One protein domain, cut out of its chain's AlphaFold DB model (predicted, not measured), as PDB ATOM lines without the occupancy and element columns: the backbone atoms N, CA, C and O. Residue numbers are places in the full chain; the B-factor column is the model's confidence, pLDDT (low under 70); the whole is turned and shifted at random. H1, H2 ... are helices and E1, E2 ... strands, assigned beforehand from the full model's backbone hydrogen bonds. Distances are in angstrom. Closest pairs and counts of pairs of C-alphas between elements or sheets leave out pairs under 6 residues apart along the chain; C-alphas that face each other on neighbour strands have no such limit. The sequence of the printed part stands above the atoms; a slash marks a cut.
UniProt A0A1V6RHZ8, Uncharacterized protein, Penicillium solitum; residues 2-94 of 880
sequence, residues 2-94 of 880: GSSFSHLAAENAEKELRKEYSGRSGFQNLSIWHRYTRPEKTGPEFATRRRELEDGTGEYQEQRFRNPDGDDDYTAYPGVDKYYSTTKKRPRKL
ATOM      1  N   GLY A   2      73.372  37.888 -24.662       46.69
ATOM      2  CA  GLY A   2      72.103  37.133 -24.581       46.69
ATOM      3  C   GLY A   2      70.857  37.924 -24.134       46.69
ATOM      4  O   GLY A   2      69.782  37.701 -24.676       46.69
ATOM      5  N   SER A   3      70.988  38.909 -23.234       52.72
ATOM      6  CA  SER A   3      69.843  39.700 -22.731       52.72
ATOM      7  C   SER A   3      69.262  40.707 -23.734       52.72
ATOM      8  O   SER A   3      68.089  41.056 -23.656       52.72
ATOM      9  N   SER A   4      70.063  41.179 -24.695       53.09
ATOM     10  CA  SER A   4      69.595  42.113 -25.732       53.09
ATOM     11  C   SER A   4      68.808  41.400 -26.834       53.09
ATOM     12  O   SER A   4      67.925  42.004 -27.436       53.09
ATOM     13  N   PHE A   5      69.126  40.129 -27.102       59.16
ATOM     14  CA  PHE A   5      68.421  39.315 -28.092       59.16
ATOM     15  C   PHE A   5      67.056  38.847 -27.574       59.16
ATOM     16  O   PHE A   5      66.080  38.913 -28.318       59.16
ATOM     17  N   SER A   6      66.959  38.455 -26.297       63.78
ATOM     18  CA  SER A   6      65.681  38.064 -25.686       63.78
ATOM     19  C   SER A   6      64.690  39.231 -25.615       63.78
ATOM     20  O   SER A   6      63.516  39.062 -25.937       63.78
ATOM     21  N   HIS A   7      65.164  40.440 -25.298       70.62
ATOM     22  CA  HIS A   7      64.316  41.636 -25.269       70.62
ATOM     23  C   HIS A   7      63.754  41.996 -26.656       70.62
ATOM     24  O   HIS A   7      62.573  42.314 -26.786       70.62
ATOM     25  N   LEU A   8      64.576  41.912 -27.711       76.19
ATOM     26  CA  LEU A   8      64.143  42.196 -29.083       76.19
ATOM     27  C   LEU A   8      63.125  41.159 -29.591       76.19
ATOM     28  O   LEU A   8      62.151  41.515 -30.255       76.19
ATOM     29  N   ALA A   9      63.332  39.881 -29.262       74.94
ATOM     30  CA  ALA A   9      62.408  38.807 -29.614       74.94
ATOM     31  C   ALA A   9      61.038  38.994 -28.940       74.94
ATOM     32  O   ALA A   9      60.012  38.900 -29.614       74.94
ATOM     33  N   ALA A  10      61.019  39.343 -27.650       75.19
ATOM     34  CA  ALA A  10      59.789  39.623 -26.911       75.19
ATOM     35  C   ALA A  10      59.020  40.832 -27.480       75.19
ATOM     36  O   ALA A  10      57.794  40.791 -27.607       75.19
ATOM     37  N   GLU A  11      59.727  41.896 -27.880       82.06
ATOM     38  CA  GLU A  11      59.110  43.082 -28.483       82.06
ATOM     39  C   GLU A  11      58.488  42.776 -29.858       82.06
ATOM     40  O   GLU A  11      57.379  43.226 -30.167       82.06
ATOM     41  N   ASN A  12      59.172  41.979 -30.684       83.62
ATOM     42  CA  ASN A  12      58.654  41.541 -31.981       83.62
ATOM     43  C   ASN A  12      57.421  40.644 -31.828       83.62
ATOM     44  O   ASN A  12      56.429  40.833 -32.538       83.62
ATOM     45  N   ALA A  13      57.457  39.728 -30.861       81.62
ATOM     46  CA  ALA A  13      56.341  38.853 -30.542       81.62
ATOM     47  C   ALA A  13      55.094  39.675 -30.160       81.62
ATOM     48  O   ALA A  13      53.997  39.457 -30.686       81.62
ATOM     49  N   GLU A  14      55.259  40.678 -29.292       83.62
ATOM     50  CA  GLU A  14      54.162  41.547 -28.864       83.62
ATOM     51  C   GLU A  14      53.599  42.400 -30.014       83.62
ATOM     52  O   GLU A  14      52.377  42.559 -30.129       83.62
ATOM     53  N   LYS A  15      54.459  42.915 -30.905       86.81
ATOM     54  CA  LYS A  15      54.033  43.650 -32.110       86.81
ATOM     55  C   LYS A  15      53.172  42.786 -33.030       86.81
ATOM     56  O   LYS A  15      52.135  43.260 -33.503       86.81
ATOM     57  N   GLU A  16      53.564  41.535 -33.273       85.94
ATOM     58  CA  GLU A  16      52.758  40.613 -34.079       85.94
ATOM     59  C   GLU A  16      51.422  40.296 -33.394       85.94
ATOM     60  O   GLU A  16      50.379  40.389 -34.044       85.94
ATOM     61  N   LEU A  17      51.404  40.060 -32.078       86.94
ATOM     62  CA  LEU A  17      50.158  39.813 -31.346       86.94
ATOM     63  C   LEU A  17      49.193  41.012 -31.435       86.94
ATOM     64  O   LEU A  17      48.021  40.847 -31.774       86.94
ATOM     65  N   ARG A  18      49.675  42.247 -31.225       87.88
ATOM     66  CA  ARG A  18      48.846  43.467 -31.358       87.88
ATOM     67  C   ARG A  18      48.299  43.655 -32.771       87.88
ATOM     68  O   ARG A  18      47.166  44.091 -32.956       87.88
ATOM     69  N   LYS A  19      49.089  43.320 -33.791       88.12
ATOM     70  CA  LYS A  19      48.666  43.376 -35.196       88.12
ATOM     71  C   LYS A  19      47.551  42.372 -35.484       88.12
ATOM     72  O   LYS A  19      46.640  42.678 -36.266       88.12
ATOM     73  N   GLU A  20      47.600  41.193 -34.875       86.06
ATOM     74  CA  GLU A  20      46.543  40.191 -34.996       86.06
ATOM     75  C   GLU A  20      45.235  40.610 -34.314       86.06
ATOM     76  O   GLU A  20      44.182  40.411 -34.912       86.06
ATOM     77  N   TYR A  21      45.308  41.281 -33.161       88.31
ATOM     78  CA  TYR A  21      44.153  41.767 -32.387       88.31
ATOM     79  C   TYR A  21      43.799  43.247 -32.639       88.31
ATOM     80  O   TYR A  21      43.311  43.951 -31.760       88.31
ATOM     81  N   SER A  22      44.065  43.739 -33.849       85.19
ATOM     82  CA  SER A  22      43.934  45.165 -34.187       85.19
ATOM     83  C   SER A  22      42.514  45.643 -34.520       85.19
ATOM     84  O   SER A  22      42.358  46.821 -34.834       85.19
ATOM     85  N   GLY A  23      41.511  44.759 -34.597       82.62
ATOM     86  CA  GLY A  23      40.152  45.106 -35.053       82.62
ATOM     87  C   GLY A  23      40.030  45.488 -36.541       82.62
ATOM     88  O   GLY A  23      38.936  45.632 -37.083       82.62
ATOM     89  N   ARG A  24      41.150  45.646 -37.260       84.25
ATOM     90  CA  ARG A  24      41.154  46.128 -38.649       84.25
ATOM     91  C   ARG A  24      40.662  45.064 -39.627       84.25
ATOM     92  O   ARG A  24      40.971  43.876 -39.498       84.25
ATOM     93  N   SER A  25      39.969  45.504 -40.679       79.81
ATOM     94  CA  SER A  25      39.642  44.624 -41.800       79.81
ATOM     95  C   SER A  25      40.895  44.238 -42.592       79.81
ATOM     96  O   SER A  25      41.757  45.073 -42.863       79.81
ATOM     97  N   GLY A  26      40.978  42.977 -43.009       77.50
ATOM     98  CA  GLY A  26      41.998  42.465 -43.919       77.50
ATOM     99  C   GLY A  26      41.398  41.832 -45.177       77.50
ATOM    100  O   GLY A  26      40.188  41.624 -45.279       77.50
ATOM    101  N   PHE A  27      42.276  41.495 -46.125       70.81
ATOM    102  CA  PHE A  27      41.942  40.764 -47.350       70.81
ATOM    103  C   PHE A  27      42.717  39.446 -47.412       70.81
ATOM    104  O   PHE A  27      43.904  39.406 -47.089       70.81
ATOM    105  N   GLN A  28      42.056  38.360 -47.818       59.09
ATOM    106  CA  GLN A  28      42.688  37.045 -47.954       59.09
ATOM    107  C   GLN A  28      42.771  36.621 -49.432       59.09
ATOM    108  O   GLN A  28      41.760  36.213 -49.993       59.09
ATOM    109  N   ASN A  29      43.988  36.621 -50.004       49.75
ATOM    110  CA  ASN A  29      44.347  36.288 -51.401       49.75
ATOM    111  C   ASN A  29      43.748  37.209 -52.491       49.75
ATOM    112  O   ASN A  29      42.553  37.481 -52.500       49.75
ATOM    113  N   LEU A  30      44.563  37.598 -53.486       41.69
ATOM    114  CA  LEU A  30      44.136  38.445 -54.618       41.69
ATOM    115  C   LEU A  30      43.082  37.798 -55.539       41.69
ATOM    116  O   LEU A  30      42.343  38.511 -56.207       41.69
ATOM    117  N   SER A  31      42.989  36.465 -55.583       43.19
ATOM    118  CA  SER A  31      42.081  35.765 -56.504       43.19
ATOM    119  C   SER A  31      40.648  35.618 -55.990       43.19
ATOM    120  O   SER A  31      39.756  35.297 -56.772       43.19
ATOM    121  N   ILE A  32      40.397  35.826 -54.691       50.84
ATOM    122  CA  ILE A  32      39.053  35.714 -54.118       50.84
ATOM    123  C   ILE A  32      38.903  36.731 -52.984       50.84
ATOM    124  O   ILE A  32      39.271  36.443 -51.849       50.84
ATOM    125  N   TRP A  33      38.349  37.903 -53.292       52.34
ATOM    126  CA  TRP A  33      38.121  39.036 -52.387       52.34
ATOM    127  C   TRP A  33      37.277  38.669 -51.149       52.34
ATOM    128  O   TRP A  33      36.080  38.934 -51.094       52.34
ATOM    129  N   HIS A  34      37.880  38.050 -50.131       62.50
ATOM    130  CA  HIS A  34      37.247  37.876 -48.823       62.50
ATOM    131  C   HIS A  34      37.707  39.018 -47.927       62.50
ATOM    132  O   HIS A  34      38.866  39.049 -47.504       62.50
ATOM    133  N   ARG A  35      36.790  39.947 -47.644       77.00
ATOM    134  CA  ARG A  35      36.966  40.917 -46.566       77.00
ATOM    135  C   ARG A  35      36.684  40.198 -45.254       77.00
ATOM    136  O   ARG A  35      35.624  39.594 -45.098       77.00
ATOM    137  N   TYR A  36      37.642  40.231 -44.345       84.25
ATOM    138  CA  TYR A  36      37.484  39.688 -43.002       84.25
ATOM    139  C   TYR A  36      37.820  40.759 -41.976       84.25
ATOM    140  O   TYR A  36      38.606  41.661 -42.264       84.25
ATOM    141  N   THR A  37      37.247  40.646 -40.789       86.06
ATOM    142  CA  THR A  37      37.526  41.522 -39.653       86.06
ATOM    143  C   THR A  37      38.360  40.746 -38.642       86.06
ATOM    144  O   THR A  37      38.047  39.593 -38.326       86.06
ATOM    145  N   ARG A  38      39.472  41.344 -38.205       87.81
ATOM    146  CA  ARG A  38      40.302  40.799 -37.126       87.81
ATOM    147  C   ARG A  38      39.618  41.029 -35.779       87.81
ATOM    148  O   ARG A  38      38.910  42.025 -35.654       87.81
ATOM    149  N   PRO A  39      39.838  40.160 -34.783       87.75
ATOM    150  CA  PRO A  39      39.352  40.421 -33.437       87.75
ATOM    151  C   PRO A  39      40.000  41.683 -32.856       87.75
ATOM    152  O   PRO A  39      41.104  42.068 -33.250       87.75
ATOM    153  N   GLU A  40      39.313  42.313 -31.912       85.81
ATOM    154  CA  GLU A  40      39.799  43.466 -31.157       85.81
ATOM    155  C   GLU A  40      39.854  43.101 -29.672       85.81
ATOM    156  O   GLU A  40      38.916  42.500 -29.141       85.81
ATOM    157  N   LYS A  41      40.971  43.425 -29.013       84.31
ATOM    158  CA  LYS A  41      41.144  43.265 -27.563       84.31
ATOM    159  C   LYS A  41      41.753  44.516 -26.962       84.31
ATOM    160  O   LYS A  41      42.738  45.038 -27.486       84.31
ATOM    161  N   THR A  42      41.191  44.959 -25.843       80.81
ATOM    162  CA  THR A  42      41.661  46.149 -25.118       80.81
ATOM    163  C   THR A  42      42.600  45.764 -23.964       80.81
ATOM    164  O   THR A  42      42.720  44.593 -23.617       80.81
ATOM    165  N   GLY A  43      43.324  46.734 -23.388       80.44
ATOM    166  CA  GLY A  43      44.450  46.546 -22.449       80.44
ATOM    167  C   GLY A  43      44.418  45.307 -21.526       80.44
ATOM    168  O   GLY A  43      45.296  44.448 -21.659       80.44
ATOM    169  N   PRO A  44      43.441  45.170 -20.605       81.25
ATOM    170  CA  PRO A  44      43.401  44.046 -19.661       81.25
ATOM    171  C   PRO A  44      43.136  42.688 -20.340       81.25
ATOM    172  O   PRO A  44      43.714  41.667 -19.959       81.25
ATOM    173  N   GLU A  45      42.319  42.657 -21.392       80.88
ATOM    174  CA  GLU A  45      42.023  41.444 -22.168       80.88
ATOM    175  C   GLU A  45      43.217  40.999 -23.010       80.88
ATOM    176  O   GLU A  45      43.450  39.801 -23.188       80.88
ATOM    177  N   PHE A  46      43.985  41.960 -23.528       85.56
ATOM    178  CA  PHE A  46      45.215  41.695 -24.260       85.56
ATOM    179  C   PHE A  46      46.264  41.054 -23.347       85.56
ATOM    180  O   PHE A  46      46.842  40.032 -23.714       85.56
ATOM    181  N   ALA A  47      46.455  41.587 -22.134       83.69
ATOM    182  CA  ALA A  47      47.350  40.991 -21.138       83.69
ATOM    183  C   ALA A  47      46.909  39.567 -20.757       83.69
ATOM    184  O   ALA A  47      47.727  38.652 -20.690       83.69
ATOM    185  N   THR A  48      45.599  39.365 -20.596       84.12
ATOM    186  CA  THR A  48      45.005  38.048 -20.335       84.12
ATOM    187  C   THR A  48      45.261  37.068 -21.484       84.12
ATOM    188  O   THR A  48      45.628  35.919 -21.249       84.12
ATOM    189  N   ARG A  49      45.107  37.508 -22.742       85.81
ATOM    190  CA  ARG A  49      45.383  36.669 -23.918       85.81
ATOM    191  C   ARG A  49      46.865  36.363 -24.075       85.81
ATOM    192  O   ARG A  49      47.196  35.248 -24.444       85.81
ATOM    193  N   ARG A  50      47.747  37.322 -23.798       85.19
ATOM    194  CA  ARG A  50      49.196  37.091 -23.809       85.19
ATOM    195  C   ARG A  50      49.567  35.982 -22.828       85.19
ATOM    196  O   ARG A  50      50.214  35.033 -23.243       85.19
ATOM    197  N   ARG A  51      49.070  36.062 -21.590       83.19
ATOM    198  CA  ARG A  51      49.307  35.042 -20.559       83.19
ATOM    199  C   ARG A  51      48.766  33.661 -20.952       83.19
ATOM    200  O   ARG A  51      49.356  32.650 -20.617       83.19
ATOM    201  N   GLU A  52      47.654  33.604 -21.684       81.06
ATOM    202  CA  GLU A  52      47.117  32.337 -22.213       81.06
ATOM    203  C   GLU A  52      48.023  31.694 -23.280       81.06
ATOM    204  O   GLU A  52      47.985  30.479 -23.459       81.06
ATOM    205  N   LEU A  53      48.790  32.507 -24.010       84.06
ATOM    206  CA  LEU A  53      49.640  32.086 -25.126       84.06
ATOM    207  C   LEU A  53      51.107  31.872 -24.726       84.06
ATOM    208  O   LEU A  53      51.918  31.528 -25.585       84.06
ATOM    209  N   GLU A  54      51.448  32.112 -23.461       81.38
ATOM    210  CA  GLU A  54      52.752  31.765 -22.901       81.38
ATOM    211  C   GLU A  54      52.952  30.244 -22.963       81.38
ATOM    212  O   GLU A  54      52.013  29.458 -22.819       81.38
ATOM    213  N   ASP A  55      54.184  29.829 -23.236       71.12
ATOM    214  CA  ASP A  55      54.554  28.424 -23.285       71.12
ATOM    215  C   ASP A  55      54.667  27.808 -21.875       71.12
ATOM    216  O   ASP A  55      54.417  28.451 -20.852       71.12
ATOM    217  N   GLY A  56      55.066  26.535 -21.798       63.03
ATOM    218  CA  GLY A  56      55.253  25.840 -20.518       63.03
ATOM    219  C   GLY A  56      56.304  26.471 -19.591       63.03
ATOM    220  O   GLY A  56      56.313  26.154 -18.402       63.03
ATOM    221  N   THR A  57      57.158  27.366 -20.103       64.38
ATOM    222  CA  THR A  57      58.159  28.120 -19.332       64.38
ATOM    223  C   THR A  57      57.650  29.484 -18.858       64.38
ATOM    224  O   THR A  57      58.328  30.154 -18.081       64.38
ATOM    225  N   GLY A  58      56.432  29.872 -19.254       70.62
ATOM    226  CA  GLY A  58      55.847  31.177 -18.948       70.62
ATOM    227  C   GLY A  58      56.320  32.284 -19.890       70.62
ATOM    228  O   GLY A  58      56.106  33.460 -19.602       70.62
ATOM    229  N   GLU A  59      56.961  31.935 -21.008       78.50
ATOM    230  CA  GLU A  59      57.442  32.902 -21.987       78.50
ATOM    231  C   GLU A  59      56.616  32.847 -23.277       78.50
ATOM    232  O   GLU A  59      56.186  31.799 -23.751       78.50
ATOM    233  N   TYR A  60      56.371  34.011 -23.876       83.12
ATOM    234  CA  TYR A  60      55.676  34.107 -25.158       83.12
ATOM    235  C   TYR A  60      56.704  34.134 -26.297       83.12
ATOM    236  O   TYR A  60      57.282  35.181 -26.601       83.12
ATOM    237  N   GLN A  61      56.940  32.971 -26.905       84.31
ATOM    238  CA  GLN A  61      57.960  32.760 -27.937       84.31
ATOM    239  C   GLN A  61      57.399  32.088 -29.203       84.31
ATOM    240  O   GLN A  61      56.230  31.701 -29.266       84.31
ATOM    241  N   GLU A  62      58.228  31.974 -30.246       86.06
ATOM    242  CA  GLU A  62      57.877  31.193 -31.436       86.06
ATOM    243  C   GLU A  62      57.792  29.707 -31.094       86.06
ATOM    244  O   GLU A  62      58.706  29.135 -30.506       86.06
ATOM    245  N   GLN A  63      56.712  29.067 -31.530       86.50
ATOM    246  CA  GLN A  63      56.507  27.636 -31.343       86.50
ATOM    247  C   GLN A  63      56.600  26.901 -32.675       86.50
ATOM    248  O   GLN A  63      56.356  27.470 -33.746       86.50
ATOM    249  N   ARG A  64      56.981  25.625 -32.597       87.56
ATOM    250  CA  ARG A  64      57.192  24.755 -33.754       87.56
ATOM    251  C   ARG A  64      56.060  23.748 -33.862       87.56
ATOM    252  O   ARG A  64      55.643  23.176 -32.862       87.56
ATOM    253  N   PHE A  65      55.593  23.528 -35.081       88.56
ATOM    254  CA  PHE A  65      54.640  22.481 -35.413       88.56
ATOM    255  C   PHE A  65      55.306  21.449 -36.315       88.56
ATOM    256  O   PHE A  65      55.917  21.817 -37.320       88.56
ATOM    257  N   ARG A  66      55.124  20.173 -35.967       88.00
ATOM    258  CA  ARG A  66      55.528  19.031 -36.788       88.00
ATOM    259  C   ARG A  66      54.393  18.624 -37.702       88.00
ATOM    260  O   ARG A  66      53.287  18.357 -37.237       88.00
ATOM    261  N   ASN A  67      54.683  18.557 -38.993       84.81
ATOM    262  CA  ASN A  67      53.737  18.062 -39.981       84.81
ATOM    263  C   ASN A  67      53.490  16.548 -39.804       84.81
ATOM    264  O   ASN A  67      54.254  15.873 -39.111       84.81
ATOM    265  N   PRO A  68      52.459  15.971 -40.453       82.81
ATOM    266  CA  PRO A  68      52.194  14.527 -40.390       82.81
ATOM    267  C   PRO A  68      53.311  13.657 -40.968       82.81
ATOM    268  O   PRO A  68      53.308  12.456 -40.755       82.81
ATOM    269  N   ASP A  69      54.242  14.257 -41.709       83.81
ATOM    270  CA  ASP A  69      55.413  13.582 -42.269       83.81
ATOM    271  C   ASP A  69      56.620  13.628 -41.290       83.81
ATOM    272  O   ASP A  69      57.663  13.046 -41.556       83.81
ATOM    273  N   GLY A  70      56.474  14.295 -40.132       80.31
ATOM    274  CA  GLY A  70      57.504  14.436 -39.092       80.31
ATOM    275  C   GLY A  70      58.388  15.680 -39.232       80.31
ATOM    276  O   GLY A  70      59.154  15.988 -38.319       80.31
ATOM    277  N   ASP A  71      58.247  16.421 -40.332       84.06
ATOM    278  CA  ASP A  71      59.066  17.593 -40.644       84.06
ATOM    279  C   ASP A  71      58.669  18.843 -39.829       84.06
ATOM    280  O   ASP A  71      57.486  19.189 -39.702       84.06
ATOM    281  N   ASP A  72      59.674  19.562 -39.313       77.38
ATOM    282  CA  ASP A  72      59.545  20.846 -38.599       77.38
ATOM    283  C   ASP A  72      59.361  22.026 -39.595       77.38
ATOM    284  O   ASP A  72      60.148  22.973 -39.637       77.38
ATOM    285  N   ASP A  73      58.313  21.993 -40.424       70.94
ATOM    286  CA  ASP A  73      58.126  22.950 -41.537       70.94
ATOM    287  C   ASP A  73      57.414  24.262 -41.160       70.94
ATOM    288  O   ASP A  73      57.227  25.153 -42.003       70.94
ATOM    289  N   TYR A  74      56.926  24.389 -39.923       83.19
ATOM    290  CA  TYR A  74      56.121  25.540 -39.519       83.19
ATOM    291  C   TYR A  74      56.506  26.076 -38.143       83.19
ATOM    292  O   TYR A  74      56.258  25.451 -37.114       83.19
ATOM    293  N   THR A  75      57.027  27.303 -38.136       86.56
ATOM    294  CA  THR A  75      57.265  28.098 -36.931       86.56
ATOM    295  C   THR A  75      56.442  29.378 -36.981       86.56
ATOM    296  O   THR A  75      56.308  30.024 -38.026       86.56
ATOM    297  N   ALA A  76      55.805  29.728 -35.866       87.81
ATOM    298  CA  ALA A  76      55.033  30.961 -35.760       87.81
ATOM    299  C   ALA A  76      54.863  31.389 -34.303       87.81
ATOM    300  O   ALA A  76      54.911  30.571 -33.389       87.81
ATOM    301  N   TYR A  77      54.544  32.661 -34.087       86.81
ATOM    302  CA  TYR A  77      54.006  33.093 -32.802       86.81
ATOM    303  C   TYR A  77      52.570  32.557 -32.613       86.81
ATOM    304  O   TYR A  77      51.769  32.563 -33.569       86.81
ATOM    305  N   PRO A  78      52.221  32.054 -31.415       86.06
ATOM    306  CA  PRO A  78      50.839  31.761 -31.040       86.06
ATOM    307  C   PRO A  78      50.013  33.047 -31.051       86.06
ATOM    308  O   PRO A  78      50.528  34.117 -30.779       86.06
ATOM    309  N   GLY A  79      48.729  32.995 -31.388       88.12
ATOM    310  CA  GLY A  79      47.969  34.229 -31.576       88.12
ATOM    311  C   GLY A  79      46.492  33.962 -31.770       88.12
ATOM    312  O   GLY A  79      45.862  33.312 -30.938       88.12
ATOM    313  N   VAL A  80      45.940  34.449 -32.874       90.25
ATOM    314  CA  VAL A  80      44.578  34.129 -33.314       90.25
ATOM    315  C   VAL A  80      44.444  32.627 -33.544       90.25
ATOM    316  O   VAL A  80      45.368  31.982 -34.052       90.25
ATOM    317  N   ASP A  81      43.278  32.085 -33.199       91.50
ATOM    318  CA  ASP A  81      42.995  30.657 -33.302       91.50
ATOM    319  C   ASP A  81      43.269  30.135 -34.716       91.50
ATOM    320  O   ASP A  81      43.067  30.824 -35.727       91.50
ATOM    321  N   LYS A  82      43.766  28.900 -34.789       92.31
ATOM    322  CA  LYS A  82      44.169  28.248 -36.036       92.31
ATOM    323  C   LYS A  82      43.396  26.944 -36.221       92.31
ATOM    324  O   LYS A  82      42.884  26.368 -35.274       92.31
ATOM    325  N   TYR A  83      43.330  26.478 -37.461       92.69
ATOM    326  CA  TYR A  83      42.880  25.131 -37.805       92.69
ATOM    327  C   TYR A  83      43.964  24.424 -38.615       92.69
ATOM    328  O   TYR A  83      44.784  25.070 -39.285       92.69
ATOM    329  N   TYR A  84      43.949  23.097 -38.573       92.31
ATOM    330  CA  TYR A  84      44.824  22.278 -39.393       92.31
ATOM    331  C   TYR A  84      44.280  22.223 -40.825       92.31
ATOM    332  O   TYR A  84      43.164  21.769 -41.075       92.31
ATOM    333  N   SER A  85      45.050  22.738 -41.784       90.06
ATOM    334  CA  SER A  85      44.647  22.751 -43.189       90.06
ATOM    335  C   SER A  85      45.116  21.479 -43.880       90.06
ATOM    336  O   SER A  85      46.215  21.474 -44.426       90.06
ATOM    337  N   THR A  86      44.250  20.477 -43.976       85.62
ATOM    338  CA  THR A  86      44.474  19.192 -44.677       85.62
ATOM    339  C   THR A  86      45.097  19.366 -46.072       85.62
ATOM    340  O   THR A  86      46.105  18.762 -46.401       85.62
ATOM    341  N   THR A  87      44.607  20.324 -46.868       85.50
ATOM    342  CA  THR A  87      45.150  20.625 -48.218       85.50
ATOM    343  C   THR A  87      46.576  21.188 -48.256       85.50
ATOM    344  O   THR A  87      47.205  21.210 -49.310       85.50
ATOM    345  N   LYS A  88      47.059  21.756 -47.148       86.62
ATOM    346  CA  LYS A  88      48.379  22.406 -47.049       86.62
ATOM    347  C   LYS A  88      49.268  21.756 -45.991       86.62
ATOM    348  O   LYS A  88      50.359  22.270 -45.783       86.62
ATOM    349  N   LYS A  89      48.765  20.722 -45.310       88.62
ATOM    350  CA  LYS A  89      49.369  20.025 -44.175       88.62
ATOM    351  C   LYS A  89      49.963  20.924 -43.077       88.62
ATOM    352  O   LYS A  89      50.889  20.519 -42.400       88.62
ATOM    353  N   ARG A  90      49.447  22.147 -42.879       89.88
ATOM    354  CA  ARG A  90      50.014  23.121 -41.920       89.88
ATOM    355  C   ARG A  90      48.956  23.969 -41.207       89.88
ATOM    356  O   ARG A  90      47.850  24.127 -41.749       89.88
ATOM    357  N   PRO A  91      49.282  24.596 -40.060       91.56
ATOM    358  CA  PRO A  91      48.364  25.475 -39.344       91.56
ATOM    359  C   PRO A  91      47.990  26.718 -40.166       91.56
ATOM    360  O   PRO A  91      48.833  27.362 -40.799       91.56
ATOM    361  N   ARG A  92      46.710  27.105 -40.146       91.62
ATOM    362  CA  ARG A  92      46.219  28.343 -40.776       91.62
ATOM    363  C   ARG A  92      45.284  29.106 -39.853       91.62
ATOM    364  O   ARG A  92      44.491  28.502 -39.147       91.62
ATOM    365  N   LYS A  93      45.330  30.441 -39.925       91.44
ATOM    366  CA  LYS A  93      44.431  31.325 -39.165       91.44
ATOM    367  C   LYS A  93      42.972  30.982 -39.450       91.44
ATOM    368  O   LYS A  93      42.576  30.894 -40.619       91.44
ATOM    369  N   LEU A  94      42.201  30.818 -38.385       92.44
ATOM    370  CA  LEU A  94      40.788  30.504 -38.442       92.44
ATOM    371  C   LEU A  94      40.001  31.724 -38.924       92.44
ATOM    372  O   LEU A  94      40.255  32.866 -38.525       92.44
TER     373      LEU A  94
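What this domain is: This is residues 2 to 94 of the 880 residues of an uncharacterized protein of Penicillium solitum (UniProt A0A1V6RHZ8). Three small two-stranded hairpins and two helices form a loose, open frame with few contacts between its parts. The long helix H1 reaches out to one end at Gly 2, the hairpin E1-E2 makes the opposite end, and the hairpins E3-E4 and E5-E6 come together only at a few residues. The 93 printed residues hold two named helices and six named strands, in the order H1 E1 E2 H2 E3 E4 E5 E6, with three separate antiparallel sheets, E1-E2, E3-E4 and E5-E6; the class is mixed, helices and strands. The whole is only just loose, close to compact, with a radius of gyration of the C-alphas of 15.0 A and spans of 43 by 36 by 21 A.

Where its parts are: Strands E5, residues 82 to 85, and E6, residues 90 to 93, measure 9.0 A and 10.3 A; E6 ends at C-alpha 93 (44.431, 31.325, -39.165). E3 is residues 63 to 65 and E4 residues 74 to 76. E1, residues 25 to 28, and E2, residues 34 to 37, measure 10.2 A and 9.9 A. H1, residues 2 to 20, begins at C-alpha 2 (72.103, 37.133, -24.581) and measures 27.8 A; H2, residues 43 to 52, measures 14.5 A.

How they stand to each other: In the hairpin E5-E6, N 83 and O 92 are 2.9 A apart, within hydrogen-bond range. The closest C-alphas of E4 and E6, Tyr 74 and Arg 90, are 7.0 A apart. In the hairpin E3-E4, N 65 and O 74 are 2.9 A apart. In the hairpin E1-E2, N 26 and O 36 are 2.8 A apart; E1 is apart from E5. H1 and H2 are near each other, and in both every O i to N i+4 pair is within hydrogen-bond range.

The domain as a whole: The farthest C-alphas, Gly 2 and Ile 32, are 44.3 A apart. The printed part has no cut and no long link. Residues 2 to 6, 28 to 34 and 56 to 57 have pLDDT under 70.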